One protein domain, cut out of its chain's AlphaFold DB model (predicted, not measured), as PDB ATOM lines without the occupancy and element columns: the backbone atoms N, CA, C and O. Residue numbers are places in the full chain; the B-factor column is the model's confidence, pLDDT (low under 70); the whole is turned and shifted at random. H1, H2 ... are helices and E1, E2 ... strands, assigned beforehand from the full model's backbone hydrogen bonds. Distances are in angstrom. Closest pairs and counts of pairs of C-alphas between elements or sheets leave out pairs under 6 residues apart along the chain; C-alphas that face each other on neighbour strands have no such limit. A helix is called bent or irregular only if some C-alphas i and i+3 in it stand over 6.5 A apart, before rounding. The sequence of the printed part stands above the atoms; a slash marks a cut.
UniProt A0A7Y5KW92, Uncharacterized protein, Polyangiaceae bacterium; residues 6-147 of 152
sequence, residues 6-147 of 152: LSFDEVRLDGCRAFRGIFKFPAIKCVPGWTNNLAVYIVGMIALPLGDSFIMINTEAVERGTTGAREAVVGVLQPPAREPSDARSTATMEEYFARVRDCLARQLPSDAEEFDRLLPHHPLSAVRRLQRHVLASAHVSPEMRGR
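This is residues 6 to 147 of the 152 residues of an uncharacterized protein of Polyangiaceae bacterium (UniProt A0A7Y5KW92). A twisted sheet of four antiparallel strands, with the long helix H4 packed along one face, makes the main slab; beyond one end of it H1, H2 and the loop of residues 78 to 92 form a loose extension, and H5 sits by the other end. The 142 printed residues include four named strands, then five named helices; the sheet's order is E1 E2 E3 E4 and the class is mixed, helices and strands. The whole is loose, with a radius of gyration of the C-alphas of 18.3 A, and spans 62 by 36 by 23 A.

E1, residues 6 to 13, starts at C-alpha 6 (41.508, 5.272, 0.853) and bends by 64 degrees at residue 10. E2, residues 16 to 26, is 32.6 A long, E3, residues 40 to 50, 31.5 A, and E4, residues 53 to 63, 31.6 A. H4, residues 123 to 137, is 20.8 A long. The others are H1, residues 69 to 77, H2, 93 to 101, H3, 113 to 117, and H5, 142 to 145, ending at C-alpha 145 (41.826, -14.536, 21.752).

The strands form a meander of hairpins, each strand the antiparallel neighbour of the one before; within hydrogen-bond range are N 9 and O 20, 2.9 A, N 21 and O 45, 2.9 A, and N 44 and O 59, 2.8 A. H4 is on the sheet in two layers, helix on one face, at a height of 7.6 A, over E3 and E4, along the strands at 12 degrees to E3 on the local plane. H3 touches H4, closest at C-alphas 116 and 125, 4.8 A. H1 is close to H3 but not clearly touching, C-alphas 74 and 115 being closest at 7.7 A. H2 is apart from H1; H5 only grazes the sheet with residues 144 to 145. Every O i to N i+4 pair is within hydrogen-bond range in H1, H2 and H4; H3 has 0 of 1, and 1 of 2 O i to N i+3 pairs; H5 is too short. H3 is irregular, but only just: C-alphas 114 and 117 are 6.9 A apart.

The C-alphas farthest apart, of Ala 91 and Pro 142, are 62.5 A apart. The printed part has no cut; the links E2 to E3, H1 to H2 and H2 to H3 are long. Residues 80 to 90 have pLDDT under 70.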
ATOM      1  N   LEU A   6      41.604   6.009   2.119       93.56
ATOM      2  CA  LEU A   6      41.508   5.272   0.853       93.56
ATOM      3  C   LEU A   6      40.600   4.043   0.976       93.56
ATOM      4  O   LEU A   6      39.849   3.741   0.049       93.56
ATOM      5  N   SER A   7      40.666   3.335   2.104       94.75
ATOM      6  CA  SER A   7      39.768   2.223   2.428       94.75
ATOM      7  C   SER A   7      39.639   2.041   3.938       94.75
ATOM      8  O   SER A   7      40.557   2.371   4.692       94.75
ATOM      9  N   PHE A   8      38.495   1.516   4.371       95.56
ATOM     10  CA  PHE A   8      38.255   1.087   5.744       95.56
ATOM     11  C   PHE A   8      37.274  -0.086   5.730       95.56
ATOM     12  O   PHE A   8      36.152   0.061   5.246       95.56
ATOM     13  N   ASP A   9      37.701  -1.244   6.218       96.06
ATOM     14  CA  ASP A   9      36.935  -2.486   6.143       96.06
ATOM     15  C   ASP A   9      37.139  -3.375   7.379       96.06
ATOM     16  O   ASP A   9      38.135  -3.269   8.099       96.06
ATOM     17  N   GLU A  10      36.155  -4.235   7.652       96.31
ATOM     18  CA  GLU A  10      36.292  -5.305   8.639       96.31
ATOM     19  C   GLU A  10      37.076  -6.469   8.026       96.31
ATOM     20  O   GLU A  10      36.778  -6.935   6.927       96.31
ATOM     21  N   VAL A  11      38.053  -6.971   8.775       96.56
ATOM     22  CA  VAL A  11      38.902  -8.100   8.394       96.56
ATOM     23  C   VAL A  11      38.971  -9.124   9.519       96.56
ATOM     24  O   VAL A  11      38.514  -8.897  10.642       96.56
ATOM     25  N   ARG A  12      39.578 -10.275   9.225       95.31
ATOM     26  CA  ARG A  12      39.899 -11.289  10.228       95.31
ATOM     27  C   ARG A  12      41.406 -11.387  10.410       95.31
ATOM     28  O   ARG A  12      42.122 -11.563   9.431       95.31
ATOM     29  N   LEU A  13      41.857 -11.314  11.657       95.56
ATOM     30  CA  LEU A  13      43.237 -11.572  12.063       95.56
ATOM     31  C   LEU A  13      43.239 -12.848  12.906       95.56
ATOM     32  O   LEU A  13      42.714 -12.848  14.020       95.56
ATOM     33  N   ASP A  14      43.741 -13.947  12.344       95.31
ATOM     34  CA  ASP A  14      43.711 -15.276  12.977       95.31
ATOM     35  C   ASP A  14      42.305 -15.678  13.490       95.31
ATOM     36  O   ASP A  14      42.113 -16.188  14.595       95.31
ATOM     37  N   GLY A  15      41.268 -15.366  12.705       93.06
ATOM     38  CA  GLY A  15      39.861 -15.633  13.035       93.06
ATOM     39  C   GLY A  15      39.196 -14.637  13.997       93.06
ATOM     40  O   GLY A  15      37.978 -14.693  14.160       93.06
ATOM     41  N   CYS A  16      39.946 -13.707  14.591       94.25
ATOM     42  CA  CYS A  16      39.403 -12.619  15.408       94.25
ATOM     43  C   CYS A  16      38.949 -11.452  14.523       94.25
ATOM     44  O   CYS A  16      39.611 -11.140  13.530       94.25
ATOM     45  N   ARG A  17      37.844 -10.782  14.881       95.06
ATOM     46  CA  ARG A  17      37.395  -9.577  14.163       95.06
ATOM     47  C   ARG A  17      38.387  -8.438  14.385       95.06
ATOM     48  O   ARG A  17      38.774  -8.167  15.520       95.06
ATOM     49  N   ALA A  18      38.775  -7.773  13.308       96.38
ATOM     50  CA  ALA A  18      39.670  -6.625  13.315       96.38
ATOM     51  C   ALA A  18      39.217  -5.598  12.271       96.38
ATOM     52  O   ALA A  18      38.408  -5.895  11.393       96.38
ATOM     53  N   PHE A  19      39.755  -4.387  12.350       97.00
ATOM     54  CA  PHE A  19      39.543  -3.341  11.352       97.00
ATOM     55  C   PHE A  19      40.816  -3.129  10.554       97.00
ATOM     56  O   PHE A  19      41.908  -3.137  11.118       97.00
ATOM     57  N   ARG A  20      40.681  -2.886   9.256       97.81
ATOM     58  CA  ARG A  20      41.777  -2.499   8.377       97.81
ATOM     59  C   ARG A  20      41.466  -1.149   7.762       97.81
ATOM     60  O   ARG A  20      40.407  -0.968   7.177       97.81
ATOM     61  N   GLY A  21      42.399  -0.213   7.870       97.06
ATOM     62  CA  GLY A  21      42.324   1.089   7.218       97.06
ATOM     63  C   GLY A  21      43.560   1.355   6.372       97.06
ATOM     64  O   GLY A  21      44.659   0.957   6.752       97.06
ATOM     65  N   ILE A  22      43.384   2.044   5.246       97.12
ATOM     66  CA  ILE A  22      44.466   2.617   4.443       97.12
ATOM     67  C   ILE A  22      44.235   4.118   4.330       97.12
ATOM     68  O   ILE A  22      43.147   4.565   3.959       97.12
ATOM     69  N   PHE A  23      45.285   4.886   4.586       94.56
ATOM     70  CA  PHE A  23      45.264   6.336   4.638       94.56
ATOM     71  C   PHE A  23      46.382   6.939   3.789       94.56
ATOM     72  O   PHE A  23      47.462   6.359   3.657       94.56
ATOM     73  N   LYS A  24      46.119   8.123   3.239       92.62
ATOM     74  CA  LYS A  24      47.008   8.891   2.374       92.62
ATOM     75  C   LYS A  24      47.088  10.337   2.855       92.62
ATOM     76  O   LYS A  24      46.079  11.037   2.901       92.62
ATOM     77  N   PHE A  25      48.296  10.793   3.175       91.56
ATOM     78  CA  PHE A  25      48.554  12.141   3.677       91.56
ATOM     79  C   PHE A  25      49.626  12.850   2.848       91.56
ATOM     80  O   PHE A  25      50.587  12.216   2.422       91.56
ATOM     81  N   PRO A  26      49.556  14.179   2.675       91.38
ATOM     82  CA  PRO A  26      50.715  14.950   2.245       91.38
ATOM     83  C   PRO A  26      51.823  14.814   3.296       91.38
ATOM     84  O   PRO A  26      51.599  15.125   4.467       91.38
ATOM     85  N   ALA A  27      53.020  14.381   2.902       91.12
ATOM     86  CA  ALA A  27      54.092  14.087   3.852       91.12
ATOM     87  C   ALA A  27      54.545  15.329   4.639       91.12
ATOM     88  O   ALA A  27      54.939  15.202   5.794       91.12
ATOM     89  N   ILE A  28      54.394  16.533   4.070       89.62
ATOM     90  CA  ILE A  28      54.643  17.805   4.774       89.62
ATOM     91  C   ILE A  28      53.803  17.991   6.049       89.62
ATOM     92  O   ILE A  28      54.156  18.793   6.904       89.62
ATOM     93  N   LYS A  29      52.677  17.274   6.183       87.31
ATOM     94  CA  LYS A  29      51.808  17.337   7.368       87.31
ATOM     95  C   LYS A  29      52.178  16.309   8.441       87.31
ATOM     96  O   LYS A  29      51.669  16.402   9.552       87.31
ATOM     97  N   CYS A  30      53.012  15.324   8.111       86.69
ATOM     98  CA  CYS A  30      53.225  14.142   8.954       86.69
ATOM     99  C   CYS A  30      54.703  13.834   9.223       86.69
ATOM    100  O   CYS A  30      54.999  13.094  10.154       86.69
ATOM    101  N   VAL A  31      55.632  14.388   8.438       86.50
ATOM    102  CA  VAL A  31      57.070  14.121   8.561       86.50
ATOM    103  C   VAL A  31      57.792  15.381   9.059       86.50
ATOM    104  O   VAL A  31      57.843  16.381   8.336       86.50
ATOM    105  N   PRO A  32      58.369  15.364  10.277       88.44
ATOM    106  CA  PRO A  32      59.105  16.504  10.813       88.44
ATOM    107  C   PRO A  32      60.242  16.965   9.892       88.44
ATOM    108  O   PRO A  32      60.984  16.160   9.329       88.44
ATOM    109  N   GLY A  33      60.384  18.283   9.742       88.38
ATOM    110  CA  GLY A  33      61.416  18.903   8.906       88.38
ATOM    111  C   GLY A  33      61.108  18.927   7.403       88.38
ATOM    112  O   GLY A  33      61.890  19.487   6.637       88.38
ATOM    113  N   TRP A  34      59.986  18.358   6.952       89.00
ATOM    114  CA  TRP A  34      59.584  18.386   5.544       89.00
ATOM    115  C   TRP A  34      58.596  19.530   5.304       89.00
ATOM    116  O   TRP A  34      57.412  19.402   5.581       89.00
ATOM    117  N   THR A  35      59.073  20.665   4.787       82.94
ATOM    118  CA  THR A  35      58.260  21.896   4.669       82.94
ATOM    119  C   THR A  35      57.867  22.269   3.240       82.94
ATOM    120  O   THR A  35      56.910  23.009   3.043       82.94
ATOM    121  N   ASN A  36      58.561  21.746   2.226       83.94
ATOM    122  CA  ASN A  36      58.285  22.052   0.821       83.94
ATOM    123  C   ASN A  36      58.531  20.824  -0.064       83.94
ATOM    124  O   ASN A  36      59.503  20.765  -0.815       83.94
ATOM    125  N   ASN A  37      57.679  19.804   0.056       87.06
ATOM    126  CA  ASN A  37      57.773  18.621  -0.791       87.06
ATOM    127  C   ASN A  37      56.415  18.169  -1.333       87.06
ATOM    128  O   ASN A  37      55.363  18.622  -0.884       87.06
ATOM    129  N   LEU A  38      56.475  17.274  -2.317       89.75
ATOM    130  CA  LEU A  38      55.311  16.636  -2.932       89.75
ATOM    131  C   LEU A  38      55.160  15.175  -2.500       89.75
ATOM    132  O   LEU A  38      54.463  14.405  -3.151       89.75
ATOM    133  N   ALA A  39      55.874  14.757  -1.457       91.56
ATOM    134  CA  ALA A  39      55.824  13.370  -1.046       91.56
ATOM    135  C   ALA A  39      54.471  13.055  -0.412       91.56
ATOM    136  O   ALA A  39      53.836  13.906   0.221       91.56
ATOM    137  N   VAL A  40      54.061  11.806  -0.560       92.19
ATOM    138  CA  VAL A  40      52.829  11.286   0.018       92.19
ATOM    139  C   VAL A  40      53.189  10.235   1.058       92.19
ATOM    140  O   VAL A  40      54.018   9.360   0.819       92.19
ATOM    141  N   TYR A  41      52.587  10.339   2.235       93.75
ATOM    142  CA  TYR A  41      52.702   9.371   3.311       93.75
ATOM    143  C   TYR A  41      51.519   8.412   3.265       93.75
ATOM    144  O   TYR A  41      50.369   8.841   3.385       93.75
ATOM    145  N   ILE A  42      51.797   7.124   3.078       95.19
ATOM    146  CA  ILE A  42      50.789   6.069   3.079       95.19
ATOM    147  C   ILE A  42      50.887   5.307   4.394       95.19
ATOM    148  O   ILE A  42      51.947   4.778   4.731       95.19
ATOM    149  N   VAL A  43      49.764   5.210   5.101       95.94
ATOM    150  CA  VAL A  43      49.648   4.458   6.354       95.94
ATOM    151  C   VAL A  43      48.572   3.406   6.183       95.94
ATOM    152  O   VAL A  43      47.418   3.721   5.910       95.94
ATOM    153  N   GLY A  44      48.939   2.147   6.356       97.50
ATOM    154  CA  GLY A  44      48.003   1.065   6.597       97.50
ATOM    155  C   GLY A  44      47.929   0.770   8.088       97.50
ATOM    156  O   GLY A  44      48.959   0.670   8.739       97.50
ATOM    157  N   MET A  45      46.724   0.594   8.612       97.81
ATOM    158  CA  MET A  45      46.444   0.204   9.990       97.81
ATOM    159  C   MET A  45      45.647  -1.101  10.009       97.81
ATOM    160  O   MET A  45      44.667  -1.225   9.275       97.81
ATOM    161  N   ILE A  46      46.030  -2.045  10.866       98.25
ATOM    162  CA  ILE A  46      45.180  -3.159  11.301       98.25
ATOM    163  C   ILE A  46      44.957  -2.998  12.803       98.25
ATOM    164  O   ILE A  46      45.919  -3.037  13.565       98.25
ATOM    165  N   ALA A  47      43.712  -2.812  13.228       97.50
ATOM    166  CA  ALA A  47      43.337  -2.652  14.627       97.50
ATOM    167  C   ALA A  47      42.575  -3.891  15.114       97.50
ATOM    168  O   ALA A  47      41.476  -4.175  14.637       97.50
ATOM    169  N   LEU A  48      43.155  -4.615  16.071       96.69
ATOM    170  CA  LEU A  48      42.540  -5.743  16.767       96.69
ATOM    171  C   LEU A  48      41.967  -5.260  18.111       96.69
ATOM    172  O   LEU A  48      42.748  -4.926  19.008       96.69
ATOM    173  N   PRO A  49      40.636  -5.232  18.284       95.31
ATOM    174  CA  PRO A  49      40.011  -4.906  19.562       95.31
ATOM    175  C   PRO A  49      40.171  -6.065  20.559       95.31
ATOM    176  O   PRO A  49      39.871  -7.215  20.234       95.31
ATOM    177  N   LEU A  50      40.608  -5.757  21.781       92.75
ATOM    178  CA  LEU A  50      40.856  -6.685  22.890       92.75
ATOM    179  C   LEU A  50      40.202  -6.158  24.175       92.75
ATOM    180  O   LEU A  50      40.865  -5.567  25.034       92.75
ATOM    181  N   GLY A  51      38.893  -6.374  24.309       87.31
ATOM    182  CA  GLY A  51      38.090  -5.844  25.413       87.31
ATOM    183  C   GLY A  51      38.113  -4.313  25.461       87.31
ATOM    184  O   GLY A  51      37.506  -3.653  24.626       87.31
ATOM    185  N   ASP A  52      38.827  -3.772  26.443       89.94
ATOM    186  CA  ASP A  52      39.016  -2.347  26.738       89.94
ATOM    187  C   ASP A  52      40.220  -1.706  26.024       89.94
ATOM    188  O   ASP A  52      40.509  -0.525  26.209       89.94
ATOM    189  N   SER A  53      40.937  -2.477  25.208       92.25
ATOM    190  CA  SER A  53      42.169  -2.042  24.547       92.25
ATOM    191  C   SER A  53      42.184  -2.404  23.063       92.25
ATOM    192  O   SER A  53      41.400  -3.232  22.602       92.25
ATOM    193  N   PHE A  54      43.093  -1.791  22.308       92.56
ATOM    194  CA  PHE A  54      43.360  -2.143  20.916       92.56
ATOM    195  C   PHE A  54      44.840  -2.444  20.739       92.56
ATOM    196  O   PHE A  54      45.693  -1.740  21.278       92.56
ATOM    197  N   ILE A  55      45.140  -3.445  19.917       95.19
ATOM    198  CA  ILE A  55      46.461  -3.578  19.308       95.19
ATOM    199  C   ILE A  55      46.370  -3.050  17.890       95.19
ATOM    200  O   ILE A  55      45.504  -3.466  17.123       95.19
ATOM    201  N   MET A  56      47.277  -2.142  17.548       96.56
ATOM    202  CA  MET A  56      47.376  -1.573  16.212       96.56
ATOM    203  C   MET A  56      48.692  -1.992  15.572       96.56
ATOM    204  O   MET A  56      49.761  -1.799  16.148       96.56
ATOM    205  N   ILE A  57      48.599  -2.560  14.375       97.19
ATOM    206  CA  ILE A  57      49.743  -2.870  13.525       97.19
ATOM    207  C   ILE A  57      49.732  -1.865  12.382       97.19
ATOM    208  O   ILE A  57      48.826  -1.883  11.544       97.19
ATOM    209  N   ASN A  58      50.750  -1.008  12.349       97.56
ATOM    210  CA  ASN A  58      50.929  -0.048  11.275       97.56
ATOM    211  C   ASN A  58      51.909  -0.574  10.226       97.56
ATOM    212  O   ASN A  58      52.937  -1.173  10.536       97.56
ATOM    213  N   THR A  59      51.591  -0.310   8.967       97.50
ATOM    214  CA  THR A  59      52.431  -0.577   7.802       97.50
ATOM    215  C   THR A  59      52.546   0.715   7.015       97.50
ATOM    216  O   THR A  59      51.533   1.226   6.544       97.50
ATOM    217  N   GLU A  60      53.747   1.262   6.882       96.19
ATOM    218  CA  GLU A  60      53.932   2.645   6.440       96.19
ATOM    219  C   GLU A  60      54.916   2.706   5.273       96.19
ATOM    220  O   GLU A  60      55.878   1.938   5.206       96.19
ATOM    221  N   ALA A  61      54.663   3.607   4.327       95.25
ATOM    222  CA  ALA A  61      55.564   3.871   3.215       95.25
ATOM    223  C   ALA A  61      55.450   5.329   2.762       95.25
ATOM    224  O   ALA A  61      54.379   5.933   2.811       95.25
ATOM    225  N   VAL A  62      56.561   5.880   2.275       93.19
ATOM    226  CA  VAL A  62      56.617   7.239   1.735       93.19
ATOM    227  C   VAL A  62      56.813   7.166   0.226       93.19
ATOM    228  O   VAL A  62      57.777   6.576  -0.258       93.19
ATOM    229  N   GLU A  63      55.940   7.825  -0.520       90.62
ATOM    230  CA  GLU A  63      56.127   8.103  -1.937       90.62
ATOM    231  C   GLU A  63      56.976   9.357  -2.099       90.62
ATOM    232  O   GLU A  63      56.515  10.474  -1.879       90.62
ATOM    233  N   ARG A  64      58.253   9.169  -2.443       87.88
ATOM    234  CA  ARG A  64      59.208  10.255  -2.677       87.88
ATOM    235  C   ARG A  64      59.917  10.038  -4.005       87.88
ATOM    236  O   ARG A  64      60.383   8.940  -4.289       87.88
ATOM    237  N   GLY A  65      60.001  11.096  -4.810       83.69
ATOM    238  CA  GLY A  65      60.651  11.062  -6.128       83.69
ATOM    239  C   GLY A  65      59.863  10.307  -7.204       83.69
ATOM    240  O   GLY A  65      60.268  10.310  -8.357       83.69
ATOM    241  N   THR A  66      58.738   9.695  -6.836       81.56
ATOM    242  CA  THR A  66      57.820   8.976  -7.729       81.56
ATOM    243  C   THR A  66      56.395   9.526  -7.663       81.56
ATOM    244  O   THR A  66      55.518   8.966  -8.309       81.56
ATOM    245  N   THR A  67      56.180  10.641  -6.948       82.94
ATOM    246  CA  THR A  67      54.880  11.321  -6.862       82.94
ATOM    247  C   THR A  67      54.313  11.573  -8.254       82.94
ATOM    248  O   THR A  67      54.948  12.261  -9.056       82.94
ATOM    249  N   GLY A  68      53.117  11.054  -8.532       84.38
ATOM    250  CA  GLY A  68      52.468  11.208  -9.837       84.38
ATOM    251  C   GLY A  68      52.750  10.064 -10.815       84.38
ATOM    252  O   GLY A  68      52.111   9.986 -11.863       84.38
ATOM    253  N   ALA A  69      53.701   9.169 -10.520       88.19
ATOM    254  CA  ALA A  69      54.057   8.078 -11.426       88.19
ATOM    255  C   ALA A  69      52.926   7.050 -11.540       88.19
ATOM    256  O   ALA A  69      52.648   6.553 -12.632       88.19
ATOM    257  N   ARG A  70      52.241   6.752 -10.428       91.00
ATOM    258  CA  ARG A  70      51.080   5.852 -10.432       91.00
ATOM    259  C   ARG A  70      49.931   6.440 -11.241       91.00
ATOM    260  O   ARG A  70      49.332   5.731 -12.043       91.00
ATOM    261  N   GLU A  71      49.658   7.725 -11.073       89.38
ATOM    262  CA  GLU A  71      48.667   8.489 -11.827       89.38
ATOM    263  C   GLU A  71      48.991   8.489 -13.318       89.38
ATOM    264  O   GLU A  71      48.104   8.235 -14.126       89.38
ATOM    265  N   ALA A  72      50.253   8.726 -13.685       88.75
ATOM    266  CA  ALA A  72      50.691   8.727 -15.074       88.75
ATOM    267  C   ALA A  72      50.502   7.352 -15.730       88.75
ATOM    268  O   ALA A  72      49.937   7.261 -16.817       88.75
ATOM    269  N   VAL A  73      50.915   6.272 -15.056       90.50
ATOM    270  CA  VAL A  73      50.744   4.903 -15.567       90.50
ATOM    271  C   VAL A  73      49.264   4.557 -15.722       90.50
ATOM    272  O   VAL A  73      48.859   4.058 -16.770       90.50
ATOM    273  N   VAL A  74      48.438   4.854 -14.715       88.88
ATOM    274  CA  VAL A  74      46.990   4.608 -14.793       88.88
ATOM    275  C   VAL A  74      46.343   5.465 -15.878       88.88
ATOM    276  O   VAL A  74      45.505   4.957 -16.612       88.88
ATOM    277  N   GLY A  75      46.768   6.717 -16.051       87.75
ATOM    278  CA  GLY A  75      46.267   7.607 -17.099       87.75
ATOM    279  C   GLY A  75      46.571   7.124 -18.519       87.75
ATOM    280  O   GLY A  75      45.782   7.379 -19.421       87.75
ATOM    281  N   VAL A  76      47.664   6.382 -18.729       88.56
ATOM    282  CA  VAL A  76      47.951   5.725 -20.018       88.56
ATOM    283  C   VAL A  76      47.036   4.516 -20.247       88.56
ATOM    284  O   VAL A  76      46.596   4.283 -21.369       88.56
ATOM    285  N   LEU A  77      46.746   3.743 -19.196       87.19
ATOM    286  CA  LEU A  77      45.926   2.526 -19.281       87.19
ATOM    287  C   LEU A  77      44.423   2.818 -19.350       87.19
ATOM    288  O   LEU A  77      43.670   2.075 -19.975       87.19
ATOM    289  N   GLN A  78      43.993   3.880 -18.680       85.25
ATOM    290  CA  GLN A  78      42.619   4.352 -18.603       85.25
ATOM    291  C   GLN A  78      42.606   5.850 -18.927       85.25
ATOM    292  O   GLN A  78      42.444   6.681 -18.026       85.25
ATOM    293  N   PRO A  79      42.819   6.217 -20.205       76.31
ATOM    294  CA  PRO A  79      42.776   7.609 -20.611       76.31
ATOM    295  C   PRO A  79      41.405   8.200 -20.262       76.31
ATOM    296  O   PRO A  79      40.376   7.539 -20.453       76.31
ATOM    297  N   PRO A  80      41.359   9.426 -19.719       67.75
ATOM    298  CA  PRO A  80      40.100  10.035 -19.327       67.75
ATOM    299  C   PRO A  80      39.182  10.175 -20.549       67.75
ATOM    300  O   PRO A  80      39.616  10.579 -21.624       67.75
ATOM    301  N   ALA A  81      37.889   9.887 -20.368       66.38
ATOM    302  CA  ALA A  81      36.883   9.951 -21.438       66.38
ATOM    303  C   ALA A  81      36.721  11.357 -22.057       66.38
ATOM    304  O   ALA A  81      36.114  11.512 -23.116       66.38
ATOM    305  N   ARG A  82      37.239  12.391 -21.387       58.09
ATOM    306  CA  ARG A  82      37.298  13.773 -21.859       58.09
ATOM    307  C   ARG A  82      38.489  14.459 -21.195       58.09
ATOM    308  O   ARG A  82      38.668  14.306 -19.986       58.09
ATOM    309  N   GLU A  83      39.277  15.221 -21.950       54.75
ATOM    310  CA  GLU A  83      40.263  16.108 -21.329       54.75
ATOM    311  C   GLU A  83      39.532  17.103 -20.412       54.75
ATOM    312  O   GLU A  83      38.509  17.667 -20.823       54.75
ATOM    313  N   PRO A  84      39.985  17.316 -19.163       54.22
ATOM    314  CA  PRO A  84      39.369  18.307 -18.297       54.22
ATOM    315  C   PRO A  84      39.474  19.689 -18.954       54.22
ATOM    316  O   PRO A  84      40.576  20.190 -19.165       54.22
ATOM    317  N   SER A  85      38.336  20.338 -19.230       50.56
ATOM    318  CA  SER A  85      38.296  21.701 -19.795       50.56
ATOM    319  C   SER A  85      38.849  22.774 -18.847       50.56
ATOM    320  O   SER A  85      38.970  23.931 -19.232       50.56
ATOM    321  N   ASP A  86      39.198  22.389 -17.619       49.38
ATOM    322  CA  ASP A  86      39.763  23.236 -16.569       49.38
ATOM    323  C   ASP A  86      41.295  23.145 -16.504       49.38
ATOM    324  O   ASP A  86      41.895  23.316 -15.436       49.38
ATOM    325  N   ALA A  87      41.963  22.902 -17.635       53.66
ATOM    326  CA  ALA A  87      43.390  23.168 -17.773       53.66
ATOM    327  C   ALA A  87      43.635  24.687 -17.690       53.66
ATOM    328  O   ALA A  87      44.002  25.344 -18.660       53.66
ATOM    329  N   ARG A  88      43.410  25.275 -16.509       56.69
ATOM    330  CA  ARG A  88      43.905  26.606 -16.184       56.69
ATOM    331  C   ARG A  88      45.415  26.519 -16.322       56.69
ATOM    332  O   ARG A  88      46.059  25.799 -15.553       56.69
ATOM    333  N   SER A  89      45.935  27.192 -17.343       61.62
ATOM    334  CA  SER A  89      47.362  27.421 -17.510       61.62
ATOM    335  C   SER A  89      47.892  27.975 -16.188       61.62
ATOM    336  O   SER A  89      47.402  28.988 -15.693       61.62
ATOM    337  N   THR A  90      48.810  27.249 -15.559       67.81
ATOM    338  CA  THR A  90      49.592  27.781 -14.444       67.81
ATOM    339  C   THR A  90      50.664  28.667 -15.056       67.81
ATOM    340  O   THR A  90      51.403  28.200 -15.925       67.81
ATOM    341  N   ALA A  91      50.730  29.931 -14.646       72.81
ATOM    342  CA  ALA A  91      51.663  30.896 -15.217       72.81
ATOM    343  C   ALA A  91      53.111  30.575 -14.816       72.81
ATOM    344  O   ALA A  91      54.045  30.936 -15.531       72.81
ATOM    345  N   THR A  92      53.296  29.865 -13.695       87.06
ATOM    346  CA  THR A  92      54.608  29.463 -13.172       87.06
ATOM    347  C   THR A  92      54.642  28.012 -12.680       87.06
ATOM    348  O   THR A  92      53.614  27.375 -12.427       87.06
ATOM    349  N   MET A  93      55.858  27.480 -12.523       83.25
ATOM    350  CA  MET A  93      56.090  26.148 -11.957       83.25
ATOM    351  C   MET A  93      55.750  26.107 -10.456       83.25
ATOM    352  O   MET A  93      55.248  25.105  -9.946       83.25
ATOM    353  N   GLU A  94      55.965  27.207  -9.739       85.94
ATOM    354  CA  GLU A  94      55.597  27.360  -8.334       85.94
ATOM    355  C   GLU A  94      54.082  27.258  -8.131       85.94
ATOM    356  O   GLU A  94      53.630  26.547  -7.228       85.94
ATOM    357  N   GLU A  95      53.292  27.910  -8.989       84.19
ATOM    358  CA  GLU A  95      51.829  27.802  -8.991       84.19
ATOM    359  C   GLU A  95      51.370  26.370  -9.273       84.19
ATOM    360  O   GLU A  95      50.452  25.862  -8.621       84.19
ATOM    361  N   TYR A  96      52.046  25.687 -10.201       84.38
ATOM    362  CA  TYR A  96      51.805  24.274 -10.464       84.38
ATOM    363  C   TYR A  96      52.051  23.420  -9.213       84.38
ATOM    364  O   TYR A  96      51.164  22.670  -8.797       84.38
ATOM    365  N   PHE A  97      53.203  23.563  -8.555       85.88
ATOM    366  CA  PHE A  97      53.516  22.783  -7.355       85.88
ATOM    367  C   PHE A  97      52.617  23.112  -6.162       85.88
ATOM    368  O   PHE A  97      52.276  22.206  -5.399       85.88
ATOM    369  N   ALA A  98      52.192  24.367  -6.002       83.25
ATOM    370  CA  ALA A  98      51.186  24.737  -5.011       83.25
ATOM    371  C   ALA A  98      49.871  23.977  -5.254       83.25
ATOM    372  O   ALA A  98      49.371  23.312  -4.348       83.25
ATOM    373  N   ARG A  99      49.385  23.957  -6.501       81.56
ATOM    374  CA  ARG A  99      48.165  23.226  -6.871       81.56
ATOM    375  C   ARG A  99      48.289  21.718  -6.663       81.56
ATOM    376  O   ARG A  99      47.338  21.080  -6.209       81.56
ATOM    377  N   VAL A 100      49.441  21.137  -7.002       83.12
ATOM    378  CA  VAL A 100      49.704  19.708  -6.775       83.12
ATOM    379  C   VAL A 100      49.616  19.391  -5.284       83.12
ATOM    380  O   VAL A 100      48.921  18.444  -4.924       83.12
ATOM    381  N   ARG A 101      50.234  20.203  -4.412       84.12
ATOM    382  CA  ARG A 101      50.179  20.012  -2.951       84.12
ATOM    383  C   ARG A 101      48.752  19.962  -2.407       84.12
ATOM    384  O   ARG A 101      48.455  19.086  -1.595       84.12
ATOM    385  N   ASP A 102      47.861  20.810  -2.915       79.12
ATOM    386  CA  ASP A 102      46.441  20.839  -2.522       79.12
ATOM    387  C   ASP A 102      45.649  19.597  -2.967       79.12
ATOM    388  O   ASP A 102      44.519  19.353  -2.523       79.12
ATOM    389  N   CYS A 103      46.226  18.794  -3.861       80.81
ATOM    390  CA  CYS A 103      45.607  17.592  -4.403       80.81
ATOM    391  C   CYS A 103      46.198  16.292  -3.835       80.81
ATOM    392  O   CYS A 103      45.565  15.249  -3.982       80.81
ATOM    393  N   LEU A 104      47.344  16.331  -3.139       83.94
ATOM    394  CA  LEU A 104      48.037  15.131  -2.631       83.94
ATOM    395  C   LEU A 104      47.195  14.297  -1.651       83.94
ATOM    396  O   LEU A 104      47.356  13.082  -1.569       83.94
ATOM    397  N   ALA A 105      46.284  14.937  -0.916       80.88
ATOM    398  CA  ALA A 105      45.391  14.273   0.038       80.88
ATOM    399  C   ALA A 105      44.100  13.726  -0.599       80.88
ATOM    400  O   ALA A 105      43.220  13.258   0.118       80.88
ATOM    401  N   ARG A 106      43.924  13.849  -1.919       86.31
ATOM    402  CA  ARG A 106      42.697  13.416  -2.595       86.31
ATOM    403  C   ARG A 106      42.812  11.957  -2.990       86.31
ATOM    404  O   ARG A 106      43.827  11.541  -3.541       86.31
ATOM    405  N   GLN A 107      41.741  11.209  -2.770       88.25
ATOM    406  CA  GLN A 107      41.583   9.904  -3.393       88.25
ATOM    407  C   GLN A 107      41.429  10.083  -4.908       88.25
ATOM    408  O   GLN A 107      40.602  10.872  -5.369       88.25
ATOM    409  N   LEU A 108      42.237   9.357  -5.665       87.88
ATOM    410  CA  LEU A 108      42.266   9.353  -7.120       87.88
ATOM    411  C   LEU A 108      41.846   7.970  -7.634       87.88
ATOM    412  O   LEU A 108      42.029   6.980  -6.924       87.88
ATOM    413  N   PRO A 109      41.333   7.859  -8.873       88.94
ATOM    414  CA  PRO A 109      41.061   6.558  -9.485       88.94
ATOM    415  C   PRO A 109      42.289   5.638  -9.466       88.94
ATOM    416  O   PRO A 109      42.174   4.450  -9.184       88.94
ATOM    417  N   SER A 110      43.480   6.213  -9.653       90.81
ATOM    418  CA  SER A 110      44.756   5.501  -9.596       90.81
ATOM    419  C   SER A 110      45.047   4.852  -8.239       90.81
ATOM    420  O   SER A 110      45.828   3.904  -8.187       90.81
ATOM    421  N   ASP A 111      44.401   5.276  -7.147       92.75
ATOM    422  CA  ASP A 111      44.537   4.643  -5.833       92.75
ATOM    423  C   ASP A 111      43.828   3.280  -5.752       92.75
ATOM    424  O   ASP A 111      44.007   2.569  -4.761       92.75
ATOM    425  N   ALA A 112      43.029   2.877  -6.747       92.88
ATOM    426  CA  ALA A 112      42.309   1.606  -6.720       92.88
ATOM    427  C   ALA A 112      43.255   0.395  -6.570       92.88
ATOM    428  O   ALA A 112      44.396   0.393  -7.046       92.88
ATOM    429  N   GLU A 113      42.787  -0.634  -5.855       94.81
ATOM    430  CA  GLU A 113      43.567  -1.845  -5.539       94.81
ATOM    431  C   GLU A 113      43.861  -2.703  -6.777       94.81
ATOM    432  O   GLU A 113      44.880  -3.390  -6.820       94.81
ATOM    433  N   GLU A 114      43.041  -2.607  -7.827       94.75
ATOM    434  CA  GLU A 114      43.246  -3.335  -9.087       94.75
ATOM    435  C   GLU A 114      44.594  -3.025  -9.760       94.75
ATOM    436  O   GLU A 114      45.190  -3.899 -10.394       94.75
ATOM    437  N   PHE A 115      45.141  -1.824  -9.543       94.75
ATOM    438  CA  PHE A 115      46.435  -1.417 -10.096       94.75
ATOM    439  C   PHE A 115      47.640  -1.929  -9.296       94.75
ATOM    440  O   PHE A 115      48.778  -1.794  -9.748       94.75
ATOM    441  N   ASP A 116      47.436  -2.545  -8.125       96.06
ATOM    442  CA  ASP A 116      48.538  -3.003  -7.270       96.06
ATOM    443  C   ASP A 116      49.458  -4.007  -7.978       96.06
ATOM    444  O   ASP A 116      50.672  -3.986  -7.771       96.06
ATOM    445  N   ARG A 117      48.892  -4.883  -8.822       94.38
ATOM    446  CA  ARG A 117      49.656  -5.892  -9.576       94.38
ATOM    447  C   ARG A 117      50.540  -5.276 -10.657       94.38
ATOM    448  O   ARG A 117      51.608  -5.810 -10.931       94.38
ATOM    449  N   LEU A 118      50.100  -4.168 -11.249       93.88
ATOM    450  CA  LEU A 118      50.833  -3.450 -12.294       93.88
ATOM    451  C   LEU A 118      51.969  -2.608 -11.710       93.88
ATOM    452  O   LEU A 118      52.996  -2.410 -12.348       93.88
ATOM    453  N   LEU A 119      51.790  -2.133 -10.477       93.94
ATOM    454  CA  LEU A 119      52.726  -1.257  -9.783       93.94
ATOM    455  C   LEU A 119      53.172  -1.888  -8.455       93.94
ATOM    456  O   LEU A 119      52.935  -1.308  -7.392       93.94
ATOM    457  N   PRO A 120      53.818  -3.070  -8.462       93.81
ATOM    458  CA  PRO A 120      54.058  -3.848  -7.245       93.81
ATOM    459  C   PRO A 120      55.006  -3.157  -6.258       93.81
ATOM    460  O   PRO A 120      54.917  -3.383  -5.051       93.81
ATOM    461  N   HIS A 121      55.902  -2.299  -6.745       92.25
ATOM    462  CA  HIS A 121      56.868  -1.572  -5.915       92.25
ATOM    463  C   HIS A 121      56.392  -0.175  -5.507       92.25
ATOM    464  O   HIS A 121      57.092   0.511  -4.768       92.25
ATOM    465  N   HIS A 122      55.202   0.243  -5.945       95.12
ATOM    466  CA  HIS A 122      54.629   1.508  -5.508       95.12
ATOM    467  C   HIS A 122      54.333   1.477  -3.996       95.12
ATOM    468  O   HIS A 122      53.815   0.461  -3.522       95.12
ATOM    469  N   PRO A 123      54.578   2.566  -3.243       95.56
ATOM    470  CA  PRO A 123      54.339   2.636  -1.797       95.56
ATOM    471  C   PRO A 123      52.955   2.139  -1.367       95.56
ATOM    472  O   PRO A 123      52.857   1.283  -0.491       95.56
ATOM    473  N   LEU A 124      51.888   2.580  -2.044       95.75
ATOM    474  CA  LEU A 124      50.524   2.104  -1.773       95.75
ATOM    475  C   LEU A 124      50.366   0.582  -1.964       95.75
ATOM    476  O   LEU A 124      49.810  -0.094  -1.097       95.75
ATOM    477  N   SER A 125      50.897   0.028  -3.058       97.06
ATOM    478  CA  SER A 125      50.858  -1.418  -3.319       97.06
ATOM    479  C   SER A 125      51.669  -2.200  -2.285       97.06
ATOM    480  O   SER A 125      51.277  -3.294  -1.881       97.06
ATOM    481  N   ALA A 126      52.806  -1.645  -1.852       96.75
ATOM    482  CA  ALA A 126      53.669  -2.247  -0.845       96.75
ATOM    483  C   ALA A 126      52.975  -2.303   0.522       96.75
ATOM    484  O   ALA A 126      52.955  -3.371   1.134       96.75
ATOM    485  N   VAL A 127      52.340  -1.207   0.952       97.75
ATOM    486  CA  VAL A 127      51.541  -1.147   2.188       97.75
ATOM    487  C   VAL A 127      50.413  -2.178   2.153       97.75
ATOM    488  O   VAL A 127      50.313  -3.012   3.052       97.75
ATOM    489  N   ARG A 128      49.610  -2.201   1.083       97.94
ATOM    490  CA  ARG A 128      48.520  -3.179   0.934       97.94
ATOM    491  C   ARG A 128      49.021  -4.619   0.931       97.94
ATOM    492  O   ARG A 128      48.424  -5.484   1.570       97.94
ATOM    493  N   ARG A 129      50.129  -4.900   0.237       97.75
ATOM    494  CA  ARG A 129      50.752  -6.232   0.240       97.75
ATOM    495  C   ARG A 129      51.195  -6.630   1.643       97.75
ATOM    496  O   ARG A 129      50.943  -7.767   2.031       97.75
ATOM    497  N   LEU A 130      51.816  -5.721   2.391       97.56
ATOM    498  CA  LEU A 130      52.264  -6.004   3.749       97.56
ATOM    499  C   LEU A 130      51.081  -6.252   4.690       97.56
ATOM    500  O   LEU A 130      51.116  -7.212   5.448       97.56
ATOM    501  N   GLN A 131      49.994  -5.485   4.583       97.94
ATOM    502  CA  GLN A 131      48.775  -5.769   5.346       97.94
ATOM    503  C   GLN A 131      48.175  -7.136   5.016       97.94
ATOM    504  O   GLN A 131      47.813  -7.876   5.925       97.94
ATOM    505  N   ARG A 132      48.092  -7.497   3.727       97.56
ATOM    506  CA  ARG A 132      47.637  -8.835   3.311       97.56
ATOM    507  C   ARG A 132      48.530  -9.930   3.896       97.56
ATOM    508  O   ARG A 132      48.013 -10.943   4.347       97.56
ATOM    509  N   HIS A 133      49.845  -9.710   3.928       97.81
ATOM    510  CA  HIS A 133      50.786 -10.632   4.560       97.81
ATOM    511  C   HIS A 133      50.525 -10.764   6.065       97.81
ATOM    512  O   HIS A 133      50.326 -11.879   6.529       97.81
ATOM    513  N   VAL A 134      50.417  -9.648   6.798       97.81
ATOM    514  CA  VAL A 134      50.107  -9.648   8.238       97.81
ATOM    515  C   VAL A 134      48.807 -10.397   8.525       97.81
ATOM    516  O   VAL A 134      48.788 -11.262   9.393       97.81
ATOM    517  N   LEU A 135      47.732 -10.124   7.781       97.69
ATOM    518  CA  LEU A 135      46.449 -10.815   7.966       97.69
ATOM    519  C   LEU A 135      46.541 -12.326   7.716       97.69
ATOM    520  O   LEU A 135      45.810 -13.087   8.343       97.69
ATOM    521  N   ALA A 136      47.418 -12.751   6.806       97.81
ATOM    522  CA  ALA A 136      47.588 -14.152   6.440       97.81
ATOM    523  C   ALA A 136      48.543 -14.925   7.366       97.81
ATOM    524  O   ALA A 136      48.432 -16.144   7.446       97.81
ATOM    525  N   SER A 137      49.496 -14.249   8.017       97.62
ATOM    526  CA  SER A 137      50.592 -14.907   8.744       97.62
ATOM    527  C   SER A 137      50.644 -14.611  10.238       97.62
ATOM    528  O   SER A 137      51.371 -15.288  10.961       97.62
ATOM    529  N   ALA A 138      49.959 -13.572  10.715       96.62
ATOM    530  CA  ALA A 138      49.972 -13.243  12.131       96.62
ATOM    531  C   ALA A 138      49.065 -14.195  12.915       96.62
ATOM    532  O   ALA A 138      47.966 -14.537  12.479       96.62
ATOM    533  N   HIS A 139      49.525 -14.564  14.107       95.31
ATOM    534  CA  HIS A 139      48.792 -15.407  15.039       95.31
ATOM    535  C   HIS A 139      48.416 -14.613  16.287       95.31
ATOM    536  O   HIS A 139      49.203 -13.810  16.791       95.31
ATOM    537  N   VAL A 140      47.210 -14.854  16.792       93.69
ATOM    538  CA  VAL A 140      46.700 -14.269  18.031       93.69
ATOM    539  C   VAL A 140      46.797 -15.332  19.116       93.69
ATOM    540  O   VAL A 140      46.185 -16.399  19.003       93.69
ATOM    541  N   SER A 141      47.558 -15.040  20.173       94.19
ATOM    542  CA  SER A 141      47.762 -15.989  21.269       94.19
ATOM    543  C   SER A 141      46.428 -16.369  21.940       94.19
ATOM    544  O   SER A 141      45.476 -15.576  21.914       94.19
ATOM    545  N   PRO A 142      46.319 -17.560  22.559       92.56
ATOM    546  CA  PRO A 142      45.097 -17.981  23.246       92.56
ATOM    547  C   PRO A 142      44.600 -16.972  24.294       92.56
ATOM    548  O   PRO A 142      43.398 -16.711  24.379       92.56
ATOM    549  N   GLU A 143      45.515 -16.351  25.041       90.88
ATOM    550  CA  GLU A 143      45.209 -15.344  26.064       90.88
ATOM    551  C   GLU A 143      44.553 -14.105  25.444       90.88
ATOM    552  O   GLU A 143      43.554 -13.589  25.949       90.88
ATOM    553  N   MET A 144      45.081 -13.646  24.307       91.19
ATOM    554  CA  MET A 144      44.537 -12.503  23.578       91.19
ATOM    555  C   MET A 144      43.202 -12.842  22.917       91.19
ATOM    556  O   MET A 144      42.271 -12.040  22.947       91.19
ATOM    557  N   ARG A 145      43.065 -14.054  22.376       90.00
ATOM    558  CA  ARG A 145      41.826 -14.536  21.752       90.00
ATOM    559  C   ARG A 145      40.660 -14.574  22.739       90.00
ATOM    560  O   ARG A 145      39.528 -14.297  22.348       90.00
ATOM    561  N   GLY A 146      40.924 -14.858  24.015       86.88
ATOM    562  CA  GLY A 146      39.924 -14.770  25.084       86.88
ATOM    563  C   GLY A 146      39.320 -13.368  25.253       86.88
ATOM    564  O   GLY A 146      38.181 -13.251  25.696       86.88
ATOM    565  N   ARG A 147      40.056 -12.321  24.856       88.19
ATOM    566  CA  ARG A 147      39.657 -10.905  24.940       88.19
ATOM    567  C   ARG A 147      39.171 -10.328  23.608       88.19
ATOM    568  O   ARG A 147      38.600  -9.238  23.594       88.19
TER     569      ARG A 147